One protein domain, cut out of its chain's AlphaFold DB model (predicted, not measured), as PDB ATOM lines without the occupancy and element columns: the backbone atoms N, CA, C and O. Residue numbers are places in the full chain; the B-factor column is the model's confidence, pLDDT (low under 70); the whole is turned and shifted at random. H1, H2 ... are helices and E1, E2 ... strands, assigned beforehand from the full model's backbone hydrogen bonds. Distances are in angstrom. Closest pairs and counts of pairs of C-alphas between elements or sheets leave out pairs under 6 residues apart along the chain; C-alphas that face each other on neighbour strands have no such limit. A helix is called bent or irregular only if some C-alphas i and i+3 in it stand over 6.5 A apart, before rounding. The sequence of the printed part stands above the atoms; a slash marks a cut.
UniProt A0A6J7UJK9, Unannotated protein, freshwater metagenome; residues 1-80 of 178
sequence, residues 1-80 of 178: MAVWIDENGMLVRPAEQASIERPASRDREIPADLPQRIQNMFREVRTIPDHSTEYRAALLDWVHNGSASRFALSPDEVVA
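Overview. This is residues 1 to 80 of the 178 residues of the protein "Unannotated protein" of freshwater metagenome (UniProt A0A6J7UJK9). The model is a rod with a small body at one end and a long arm at the other. In the body, the hairpin of E1 and E2 has the short H3 packed on E2, and the longest helix, H2, runs past at a small distance; the arm is made by residues 17 to 35, which run out, and H1, which comes back, and residues 32 to 37 stick out free at its tip. The printed part has 80 residues, with named elements in the order E1, E2, H1, H2, H3; the sheet, E1 - E2, is antiparallel, and the class is mixed, helices and strands. It is only just loose, close to extended, with a radius of gyration of the C-alphas of 17.2 A and spans of 53 by 24 by 16 A.

Arrangement. Start with strand E1, residues 2 to 5, and strand E2, residues 11 to 16: they form an antiparallel hairpin with 177 degrees between their directions. Look at N 12 and O 4, 2.9 A apart, and N 2 and O 16, 3.2 A apart, both within hydrogen-bond range. Helix H1, residues 36 to 47, is apart from E1. Helix H2, residues 52 to 68, is only just apart from E2, at 8.3 A where they are closest. Helix H3, residues 75 to 80, comes closest to E2 at the C-alphas of Val 78 and Arg 13, 5.7 A apart. The three helices touch no helix. In H1 and H3 every O i to N i+4 pair is within hydrogen-bond range; in H2 it is 11 of 13.

Along the chain. Find C-alpha 2 at (-10.251, 13.294, 19.669), where E1 begins; it is 9.8 A long, and E2 is 12.3 A. Next find C-alpha 36 at (-37.844, -2.404, 25.680); from there H1 runs 17.0 A to C-alpha 47. H2 spans 21.8 A from C-alpha 52 to C-alpha 68, with a kink of 63 degrees near residue 62, and it is irregular: C-alphas 64 and 67 are 9.5 A apart. H3, 8.6 A long, ends at C-alpha 80 at (1.832, 1.124, 17.360).

Size, cuts and confidence. The two C-alphas farthest apart are those of Asn 8 and Asp 33, 52.9 A. The printed part has no cut. The link from E2 to H1, 19 residues, is long; those from E1 to E2 and from H1 to H2 are tight, and that from H2 to H3 is short. The mean pLDDT of the printed part is 93.0, and no printed residue is under 70.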
ATOM      1  N   MET A   1     -14.638  11.296  20.037       82.56
ATOM      2  CA  MET A   1     -13.225  10.909  19.852       82.56
ATOM      3  C   MET A   1     -12.426  12.174  19.625       82.56
ATOM      4  O   MET A   1     -13.002  13.127  19.114       82.56
ATOM      5  N   ALA A   2     -11.150  12.189  19.985       89.19
ATOM      6  CA  ALA A   2     -10.251  13.294  19.669       89.19
ATOM      7  C   ALA A   2      -8.847  12.764  19.363       89.19
ATOM      8  O   ALA A   2      -8.510  11.646  19.749       89.19
ATOM      9  N   VAL A   3      -8.060  13.587  18.676       91.12
ATOM     10  CA  VAL A   3      -6.629  13.393  18.424       91.12
ATOM     11  C   VAL A   3      -5.857  14.550  19.043       91.12
ATOM     12  O   VAL A   3      -6.394  15.655  19.140       91.12
ATOM     13  N   TRP A   4      -4.621  14.305  19.473       94.44
ATOM     14  CA  TRP A   4      -3.735  15.357  19.983       94.44
ATOM     15  C   TRP A   4      -2.644  15.628  18.962       94.44
ATOM     16  O   TRP A   4      -1.989  14.694  18.498       94.44
ATOM     17  N   ILE A   5      -2.474  16.899  18.611       94.62
ATOM     18  CA  ILE A   5      -1.538  17.361  17.589       94.62
ATOM     19  C   ILE A   5      -0.661  18.440  18.222       94.62
ATOM     20  O   ILE A   5      -1.199  19.394  18.784       94.62
ATOM     21  N   ASP A   6       0.657  18.271  18.169       94.31
ATOM     22  CA  ASP A   6       1.610  19.246  18.707       94.31
ATOM     23  C   ASP A   6       1.739  20.503  17.824       94.31
ATOM     24  O   ASP A   6       1.149  20.605  16.745       94.31
ATOM     25  N   GLU A   7       2.532  21.482  18.268       92.69
ATOM     26  CA  GLU A   7       2.730  22.744  17.546       92.69
ATOM     27  C   GLU A   7       3.434  22.580  16.187       92.69
ATOM     28  O   GLU A   7       3.388  23.489  15.358       92.69
ATOM     29  N   ASN A   8       4.058  21.425  15.934       93.75
ATOM     30  CA  ASN A   8       4.684  21.094  14.656       93.75
ATOM     31  C   ASN A   8       3.722  20.359  13.708       93.75
ATOM     32  O   ASN A   8       4.114  20.003  12.595       93.75
ATOM     33  N   GLY A   9       2.473  20.126  14.123       93.25
ATOM     34  CA  GLY A   9       1.488  19.385  13.343       93.25
ATOM     35  C   GLY A   9       1.632  17.865  13.451       93.25
ATOM     36  O   GLY A   9       1.059  17.147  12.632       93.25
ATOM     37  N   MET A  10       2.376  17.358  14.437       93.62
ATOM     38  CA  MET A  10       2.587  15.927  14.628       93.62
ATOM     39  C   MET A  10       1.534  15.333  15.556       93.62
ATOM     40  O   MET A  10       1.245  15.860  16.629       93.62
ATOM     41  N   LEU A  11       0.972  14.195  15.148       93.69
ATOM     42  CA  LEU A  11       0.069  13.414  15.985       93.69
ATOM     43  C   LEU A  11       0.852  12.846  17.178       93.69
ATOM     44  O   LEU A  11       1.781  12.070  16.975       93.69
ATOM     45  N   VAL A  12       0.457  13.202  18.403       95.56
ATOM     46  CA  VAL A  12       1.081  12.715  19.652       95.56
ATOM     47  C   VAL A  12       0.189  11.753  20.434       95.56
ATOM     48  O   VAL A  12       0.637  11.139  21.400       95.56
ATOM     49  N   ARG A  13      -1.071  11.583  20.013       94.38
ATOM     50  CA  ARG A  13      -1.976  10.511  20.456       94.38
ATOM     51  C   ARG A  13      -2.951  10.126  19.337       94.38
ATOM     52  O   ARG A  13      -3.439  11.032  18.656       94.38
ATOM     53  N   PRO A  14      -3.268   8.829  19.153       91.38
ATOM     54  CA  PRO A  14      -4.229   8.382  18.146       91.38
ATOM     55  C   PRO A  14      -5.666   8.804  18.488       91.38
ATOM     56  O   PRO A  14      -5.941   9.346  19.558       91.38
ATOM     57  N   ALA A  15      -6.597   8.545  17.567       89.19
ATOM     58  CA  ALA A  15      -8.016   8.785  17.801       89.19
ATOM     59  C   ALA A  15      -8.556   7.817  18.867       89.19
ATOM     60  O   ALA A  15      -8.695   6.620  18.623       89.19
ATOM     61  N   GLU A  16      -8.882   8.352  20.040       90.62
ATOM     62  CA  GLU A  16      -9.376   7.595  21.197       90.62
ATOM     63  C   GLU A  16     -10.673   8.231  21.735       90.62
ATOM     64  O   GLU A  16     -11.073   9.334  21.325       90.62
ATOM     65  N   GLN A  17     -11.375   7.544  22.644       90.44
ATOM     66  CA  GLN A  17     -12.483   8.151  23.382       90.44
ATOM     67  C   GLN A  17     -11.988   9.416  24.091       90.44
ATOM     68  O   GLN A  17     -10.974   9.410  24.783       90.44
ATOM     69  N   ALA A  18     -12.733  10.503  23.919       91.62
ATOM     70  CA  ALA A  18     -12.400  11.796  24.487       91.62
ATOM     71  C   ALA A  18     -13.667  12.385  25.089       91.62
ATOM     72  O   ALA A  18     -14.599  12.734  24.362       91.62
ATOM     73  N   SER A  19     -13.698  12.447  26.414       91.50
ATOM     74  CA  SER A  19     -14.655  13.239  27.177       91.50
ATOM     75  C   SER A  19     -13.874  13.962  28.261       91.50
ATOM     76  O   SER A  19     -12.937  13.396  28.809       91.50
ATOM     77  N   ILE A  20     -14.237  15.203  28.560       93.94
ATOM     78  CA  ILE A  20     -13.647  15.978  29.667       93.94
ATOM     79  C   ILE A  20     -14.638  16.179  30.814       93.94
ATOM     80  O   ILE A  20     -14.282  16.716  31.860       93.94
ATOM     81  N   GLU A  21     -15.879  15.740  30.613       92.19
ATOM     82  CA  GLU A  21     -16.960  15.823  31.580       92.19
ATOM     83  C   GLU A  21     -17.685  14.484  31.661       92.19
ATOM     84  O   GLU A  21     -17.923  13.815  30.646       92.19
ATOM     85  N   ARG A  22     -18.050  14.103  32.884       88.81
ATOM     86  CA  ARG A  22     -18.904  12.948  33.124       88.81
ATOM     87  C   ARG A  22     -20.328  13.295  32.682       88.81
ATOM     88  O   ARG A  22     -20.901  14.251  33.209       88.81
ATOM     89  N   PRO A  23     -20.946  12.532  31.764       83.31
ATOM     90  CA  PRO A  23     -22.297  12.837  31.313       83.31
ATOM     91  C   PRO A  23     -23.304  12.691  32.460       83.31
ATOM     92  O   PRO A  23     -23.455  11.608  33.027       83.31
ATOM     93  N   ALA A  24     -24.064  13.751  32.752       84.38
ATOM     94  CA  ALA A  24     -25.111  13.728  33.783       84.38
ATOM     95  C   ALA A  24     -26.217  12.691  33.500       84.38
ATOM     96  O   ALA A  24     -26.922  12.250  34.405       84.38
ATOM     97  N   SER A  25     -26.375  12.280  32.238       80.31
ATOM     98  CA  SER A  25     -27.323  11.244  31.821       80.31
ATOM     99  C   SER A  25     -27.013   9.858  32.391       80.31
ATOM    100  O   SER A  25     -27.918   9.029  32.441       80.31
ATOM    101  N   ARG A  26     -25.781   9.595  32.856       81.56
ATOM    102  CA  ARG A  26     -25.398   8.280  33.397       81.56
ATOM    103  C   ARG A  26     -26.149   7.911  34.675       81.56
ATOM    104  O   ARG A  26     -26.444   6.735  34.870       81.56
ATOM    105  N   ASP A  27     -26.487   8.900  35.498       84.69
ATOM    106  CA  ASP A  27     -27.156   8.684  36.788       84.69
ATOM    107  C   ASP A  27     -28.686   8.765  36.684       84.69
ATOM    108  O   ASP A  27     -29.396   8.385  37.611       84.69
ATOM    109  N   ARG A  28     -29.219   9.245  35.554       87.12
ATOM    110  CA  ARG A  28     -30.669   9.355  35.342       87.12
ATOM    111  C   ARG A  28     -31.278   7.978  35.187       87.12
ATOM    112  O   ARG A  28     -30.813   7.221  34.341       87.12
ATOM    113  N   GLU A  29     -32.329   7.676  35.940       91.31
ATOM    114  CA  GLU A  29     -33.100   6.439  35.788       91.31
ATOM    115  C   GLU A  29     -33.606   6.259  34.350       91.31
ATOM    116  O   GLU A  29     -33.948   7.228  33.674       91.31
ATOM    117  N   ILE A  30     -33.625   5.008  33.880       91.00
ATOM    118  CA  ILE A  30     -34.234   4.661  32.593       91.00
ATOM    119  C   ILE A  30     -35.737   4.518  32.851       91.00
ATOM    120  O   ILE A  30     -36.106   3.623  33.617       91.00
ATOM    121  N   PRO A  31     -36.600   5.348  32.236       93.25
ATOM    122  CA  PRO A  31     -38.037   5.245  32.443       93.25
ATOM    123  C   PRO A  31     -38.573   3.871  32.015       93.25
ATOM    124  O   PRO A  31     -38.223   3.348  30.951       93.25
ATOM    125  N   ALA A  32     -39.401   3.271  32.871       92.88
ATOM    126  CA  ALA A  32     -39.912   1.912  32.686       92.88
ATOM    127  C   ALA A  32     -40.978   1.804  31.580       92.88
ATOM    128  O   ALA A  32     -41.223   0.714  31.069       92.88
ATOM    129  N   ASP A  33     -41.597   2.926  31.214       95.75
ATOM    130  CA  ASP A  33     -42.614   3.058  30.169       95.75
ATOM    131  C   ASP A  33     -42.025   3.157  28.753       95.75
ATOM    132  O   ASP A  33     -42.755   3.040  27.768       95.75
ATOM    133  N   LEU A  34     -40.701   3.313  28.622       93.88
ATOM    134  CA  LEU A  34     -40.042   3.300  27.321       93.88
ATOM    135  C   LEU A  34     -40.123   1.921  26.653       93.88
ATOM    136  O   LEU A  34     -40.062   0.896  27.336       93.88
ATOM    137  N   PRO A  35     -40.131   1.855  25.310       95.44
ATOM    138  CA  PRO A  35     -40.016   0.587  24.600       95.44
ATOM    139  C   PRO A  35     -38.777  -0.208  25.038       95.44
ATOM    140  O   PRO A  35     -37.691   0.354  25.202       95.44
ATOM    141  N   GLN A  36     -38.909  -1.534  25.157       95.38
ATOM    142  CA  GLN A  36     -37.844  -2.404  25.680       95.38
ATOM    143  C   GLN A  36     -36.506  -2.233  24.947       95.38
ATOM    144  O   GLN A  36     -35.445  -2.283  25.567       95.38
ATOM    145  N   ARG A  37     -36.544  -1.993  23.631       94.31
ATOM    146  CA  ARG A  37     -35.344  -1.758  22.818       94.31
ATOM    147  C   ARG A  37     -34.598  -0.491  23.235       94.31
ATOM    148  O   ARG A  37     -33.380  -0.521  23.366       94.31
ATOM    149  N   ILE A  38     -35.330   0.589  23.496       93.81
ATOM    150  CA  ILE A  38     -34.764   1.858  23.961       93.81
ATOM    151  C   ILE A  38     -34.182   1.689  25.367       93.81
ATOM    152  O   ILE A  38     -33.072   2.144  25.634       93.81
ATOM    153  N   GLN A  39     -34.865   0.946  26.246       95.12
ATOM    154  CA  GLN A  39     -34.310   0.607  27.559       95.12
ATOM    155  C   GLN A  39     -32.996  -0.180  27.442       95.12
ATOM    156  O   GLN A  39     -32.039   0.116  28.152       95.12
ATOM    157  N   ASN A  40     -32.931  -1.168  26.545       95.75
ATOM    158  CA  ASN A  40     -31.725  -1.972  26.325       95.75
ATOM    159  C   ASN A  40     -30.572  -1.123  25.785       95.75
ATOM    160  O   ASN A  40     -29.459  -1.218  26.287       95.75
ATOM    161  N   MET A  41     -30.853  -0.235  24.834       95.06
ATOM    162  CA  MET A  41     -29.875   0.722  24.329       95.06
ATOM    163  C   MET A  41     -29.325   1.620  25.439       95.06
ATOM    164  O   MET A  41     -28.110   1.741  25.565       95.06
ATOM    165  N   PHE A  42     -30.171   2.183  26.306       93.62
ATOM    166  CA  PHE A  42     -29.673   2.968  27.439       93.62
ATOM    167  C   PHE A  42     -28.856   2.139  28.437       93.62
ATOM    168  O   PHE A  42     -27.898   2.657  29.011       93.62
ATOM    169  N   ARG A  43     -29.188   0.856  28.636       94.25
ATOM    170  CA  ARG A  43     -28.368  -0.055  29.450       94.25
ATOM    171  C   ARG A  43     -26.986  -0.257  28.834       94.25
ATOM    172  O   ARG A  43     -26.012  -0.140  29.565       94.25
ATOM    173  N   GLU A  44     -26.887  -0.457  27.520       95.12
ATOM    174  CA  GLU A  44     -25.591  -0.552  26.833       95.12
ATOM    175  C   GLU A  44     -24.804   0.761  26.892       95.12
ATOM    176  O   GLU A  44     -23.623   0.760  27.220       95.12
ATOM    177  N   VAL A  45     -25.441   1.916  26.683       92.44
ATOM    178  CA  VAL A  45     -24.757   3.218  26.820       92.44
ATOM    179  C   VAL A  45     -24.148   3.389  28.219       92.44
ATOM    180  O   VAL A  45     -23.056   3.940  28.359       92.44
ATOM    181  N   ARG A  46     -24.807   2.880  29.268       91.88
ATOM    182  CA  ARG A  46     -24.284   2.915  30.644       91.88
ATOM    183  C   ARG A  46     -23.083   1.997  30.875       91.88
ATOM    184  O   ARG A  46     -22.360   2.232  31.840       91.88
ATOM    185  N   THR A  47     -22.859   0.979  30.046       93.69
ATOM    186  CA  THR A  47     -21.672   0.117  30.167       93.69
ATOM    187  C   THR A  47     -20.446   0.708  29.476       93.69
ATOM    188  O   THR A  47     -19.337   0.271  29.769       93.69
ATOM    189  N   ILE A  48     -20.611   1.740  28.635       93.50
ATOM    190  CA  ILE A  48     -19.488   2.472  28.029       93.50
ATOM    191  C   ILE A  48     -18.594   3.039  29.147       93.50
ATOM    192  O   ILE A  48     -19.134   3.740  30.018       93.50
ATOM    193  N   PRO A  49     -17.270   2.788  29.140       93.06
ATOM    194  CA  PRO A  49     -16.362   3.290  30.163       93.06
ATOM    195  C   PRO A  49     -16.331   4.820  30.184       93.06
ATOM    196  O   PRO A  49     -16.482   5.485  29.154       93.06
ATOM    197  N   ASP A  50     -16.165   5.383  31.373       93.25
ATOM    198  CA  ASP A  50     -16.023   6.821  31.570       93.25
ATOM    199  C   ASP A  50     -14.613   7.113  32.072       93.25
ATOM    200  O   ASP A  50     -14.277   6.768  33.200       93.25
ATOM    201  N   HIS A  51     -13.825   7.753  31.214       94.50
ATOM    202  CA  HIS A  51     -12.450   8.180  31.482       94.50
ATOM    203  C   HIS A  51     -12.347   9.705  31.582       94.50
ATOM    204  O   HIS A  51     -11.283  10.277  31.362       94.50
ATOM    205  N   SER A  52     -13.467  10.404  31.804       94.56
ATOM    206  CA  SER A  52     -13.522  11.863  31.655       94.56
ATOM    207  C   SER A  52     -12.609  12.624  32.613       94.56
ATOM    208  O   SER A  52     -12.013  13.634  32.230       94.56
ATOM    209  N   THR A  53     -12.462  12.134  33.845       95.38
ATOM    210  CA  THR A  53     -11.625  12.772  34.870       95.38
ATOM    211  C   THR A  53     -10.145  12.612  34.534       95.38
ATOM    212  O   THR A  53      -9.398  13.593  34.515       95.38
ATOM    213  N   GLU A  54      -9.731  11.389  34.214       96.12
ATOM    214  CA  GLU A  54      -8.370  11.019  33.839       96.12
ATOM    215  C   GLU A  54      -7.966  11.713  32.537       96.12
ATOM    216  O   GLU A  54      -6.887  12.299  32.451       96.12
ATOM    217  N   TYR A  55      -8.857  11.718  31.542       96.38
ATOM    218  CA  TYR A  55      -8.623  12.357  30.252       96.38
ATOM    219  C   TYR A  55      -8.463  13.869  30.397       96.38
ATOM    220  O   TYR A  55      -7.545  14.452  29.821       96.38
ATOM    221  N   ARG A  56      -9.297  14.516  31.222       96.62
ATOM    222  CA  ARG A  56      -9.147  15.942  31.533       96.62
ATOM    223  C   ARG A  56      -7.819  16.231  32.233       96.62
ATOM    224  O   ARG A  56      -7.175  17.222  31.899       96.62
ATOM    225  N   ALA A  57      -7.404  15.396  33.185       97.31
ATOM    226  CA  ALA A  57      -6.119  15.557  33.862       97.31
ATOM    227  C   ALA A  57      -4.940  15.421  32.884       97.31
ATOM    228  O   ALA A  57      -4.038  16.256  32.901       97.31
ATOM    229  N   ALA A  58      -4.988  14.428  31.992       97.12
ATOM    230  CA  ALA A  58      -3.979  14.224  30.961       97.12
ATOM    231  C   ALA A  58      -3.911  15.400  29.976       97.12
ATOM    232  O   ALA A  58      -2.824  15.863  29.638       97.12
ATOM    233  N   LEU A  59      -5.068  15.919  29.552       96.19
ATOM    234  CA  LEU A  59      -5.141  17.078  28.667       96.19
ATOM    235  C   LEU A  59      -4.527  18.317  29.326       96.19
ATOM    236  O   LEU A  59      -3.752  19.027  28.696       96.19
ATOM    237  N   LEU A  60      -4.844  18.569  30.599       97.44
ATOM    238  CA  LEU A  60      -4.263  19.685  31.344       97.44
ATOM    239  C   LEU A  60      -2.750  19.531  31.505       97.44
ATOM    240  O   LEU A  60      -2.040  20.514  31.328       97.44
ATOM    241  N   ASP A  61      -2.247  18.333  31.803       98.25
ATOM    242  CA  ASP A  61      -0.803  18.073  31.843       98.25
ATOM    243  C   ASP A  61      -0.138  18.394  30.498       98.25
ATOM    244  O   ASP A  61       0.887  19.073  30.463       98.25
ATOM    245  N   TRP A  62      -0.764  17.985  29.392       97.06
ATOM    246  CA  TRP A  62      -0.271  18.283  28.052       97.06
ATOM    247  C   TRP A  62      -0.268  19.779  27.737       97.06
ATOM    248  O   TRP A  62       0.736  20.285  27.248       97.06
ATOM    249  N   VAL A  63      -1.314  20.519  28.111       95.88
ATOM    250  CA  VAL A  63      -1.345  21.984  27.946       95.88
ATOM    251  C   VAL A  63      -0.208  22.680  28.707       95.88
ATOM    252  O   VAL A  63       0.329  23.670  28.220       95.88
ATOM    253  N   HIS A  64       0.175  22.186  29.888       97.56
ATOM    254  CA  HIS A  64       1.249  22.801  30.677       97.56
ATOM    255  C   HIS A  64       2.652  22.388  30.217       97.56
ATOM    256  O   HIS A  64       3.576  23.195  30.305       97.56
ATOM    257  N   ASN A  65       2.822  21.143  29.760       96.69
ATOM    258  CA  ASN A  65       4.139  20.553  29.511       96.69
ATOM    259  C   ASN A  65       4.462  20.342  28.022       96.69
ATOM    260  O   ASN A  65       5.601  20.004  27.695       96.69
ATOM    261  N   GLY A  66       3.496  20.510  27.115       93.69
ATOM    262  CA  GLY A  66       3.661  20.268  25.681       93.69
ATOM    263  C   GLY A  66       4.241  18.878  25.407       93.69
ATOM    264  O   GLY A  66       3.813  17.879  25.988       93.69
ATOM    265  N   SER A  67       5.280  18.807  24.576       92.38
ATOM    266  CA  SER A  67       5.981  17.555  24.255       92.38
ATOM    267  C   SER A  67       6.654  16.865  25.453       92.38
ATOM    268  O   SER A  67       7.037  15.706  25.338       92.38
ATOM    269  N   ALA A  68       6.829  17.549  26.591       94.31
ATOM    270  CA  ALA A  68       7.366  16.954  27.818       94.31
ATOM    271  C   ALA A  68       6.286  16.284  28.688       94.31
ATOM    272  O   ALA A  68       6.604  15.695  29.721       94.31
ATOM    273  N   SER A  69       5.012  16.376  28.294       97.19
ATOM    274  CA  SER A  69       3.922  15.670  28.959       97.19
ATOM    275  C   SER A  69       4.135  14.165  28.924       97.19
ATOM    276  O   SER A  69       4.401  13.585  27.873       97.19
ATOM    277  N   ARG A  70       3.901  13.501  30.056       95.88
ATOM    278  CA  ARG A  70       3.983  12.034  30.139       95.88
ATOM    279  C   ARG A  70       2.911  11.315  29.306       95.88
ATOM    280  O   ARG A  70       2.985  10.103  29.134       95.88
ATOM    281  N   PHE A  71       1.881  12.043  28.874       96.19
ATOM    282  CA  PHE A  71       0.770  11.517  28.087       96.19
ATOM    283  C   PHE A  71       0.953  11.755  26.580       96.19
ATOM    284  O   PHE A  71       0.213  11.157  25.793       96.19
ATOM    285  N   ALA A  72       1.915  12.596  26.181       96.19
ATOM    286  CA  ALA A  72       2.353  12.715  24.796       96.19
ATOM    287  C   ALA A  72       3.188  11.481  24.437       96.19
ATOM    288  O   ALA A  72       4.167  11.160  25.109       96.19
ATOM    289  N   LEU A  73       2.767  10.753  23.405       95.31
ATOM    290  CA  LEU A  73       3.428   9.525  22.986       95.31
ATOM    291  C   LEU A  73       4.561   9.829  22.009       95.31
ATOM    292  O   LEU A  73       4.501  10.788  21.237       95.31
ATOM    293  N   SER A  74       5.570   8.962  21.998       93.75
ATOM    294  CA  SER A  74       6.574   8.978  20.937       93.75
ATOM    295  C   SER A  74       5.950   8.612  19.576       93.75
ATOM    296  O   SER A  74       4.933   7.914  19.536       93.75
ATOM    297  N   PRO A  75       6.558   9.015  18.443       93.19
ATOM    298  CA  PRO A  75       6.051   8.662  17.115       93.19
ATOM    299  C   PRO A  75       5.821   7.154  16.920       93.19
ATOM    300  O   PRO A  75       4.779   6.752  16.404       93.19
ATOM    301  N   ASP A  76       6.744   6.316  17.400       92.69
ATOM    302  CA  ASP A  76       6.630   4.856  17.304       92.69
ATOM    303  C   ASP A  76       5.452   4.318  18.126       92.69
ATOM    304  O   ASP A  76       4.727   3.427  17.679       92.69
ATOM    305  N   GLU A  77       5.206   4.881  19.310       93.38
ATOM    306  CA  GLU A  77       4.040   4.527  20.119       93.38
ATOM    307  C   GLU A  77       2.733   4.982  19.478       93.38
ATOM    308  O   GLU A  77       1.743   4.254  19.551       93.38
ATOM    309  N   VAL A  78       2.707   6.156  18.842       93.12
ATOM    310  CA  VAL A  78       1.531   6.620  18.097       93.12
ATOM    311  C   VAL A  78       1.225   5.656  16.963       93.12
ATOM    312  O   VAL A  78       0.074   5.252  16.829       93.12
ATOM    313  N   VAL A  79       2.225   5.230  16.190       89.75
ATOM    314  CA  VAL A  79       2.041   4.238  15.119       89.75
ATOM    315  C   VAL A  79       1.560   2.906  15.690       89.75
ATOM    316  O   VAL A  79       0.575   2.362  15.202       89.75
ATOM    317  N   ALA A  80       2.192   2.404  16.753       89.12
ATOM    318  CA  ALA A  80       1.832   1.124  17.360       89.12
ATOM    319  C   ALA A  80       0.428   1.119  17.991       89.12
ATOM    320  O   ALA A  80      -0.221   0.074  18.048       89.12
TER     321      ALA A  80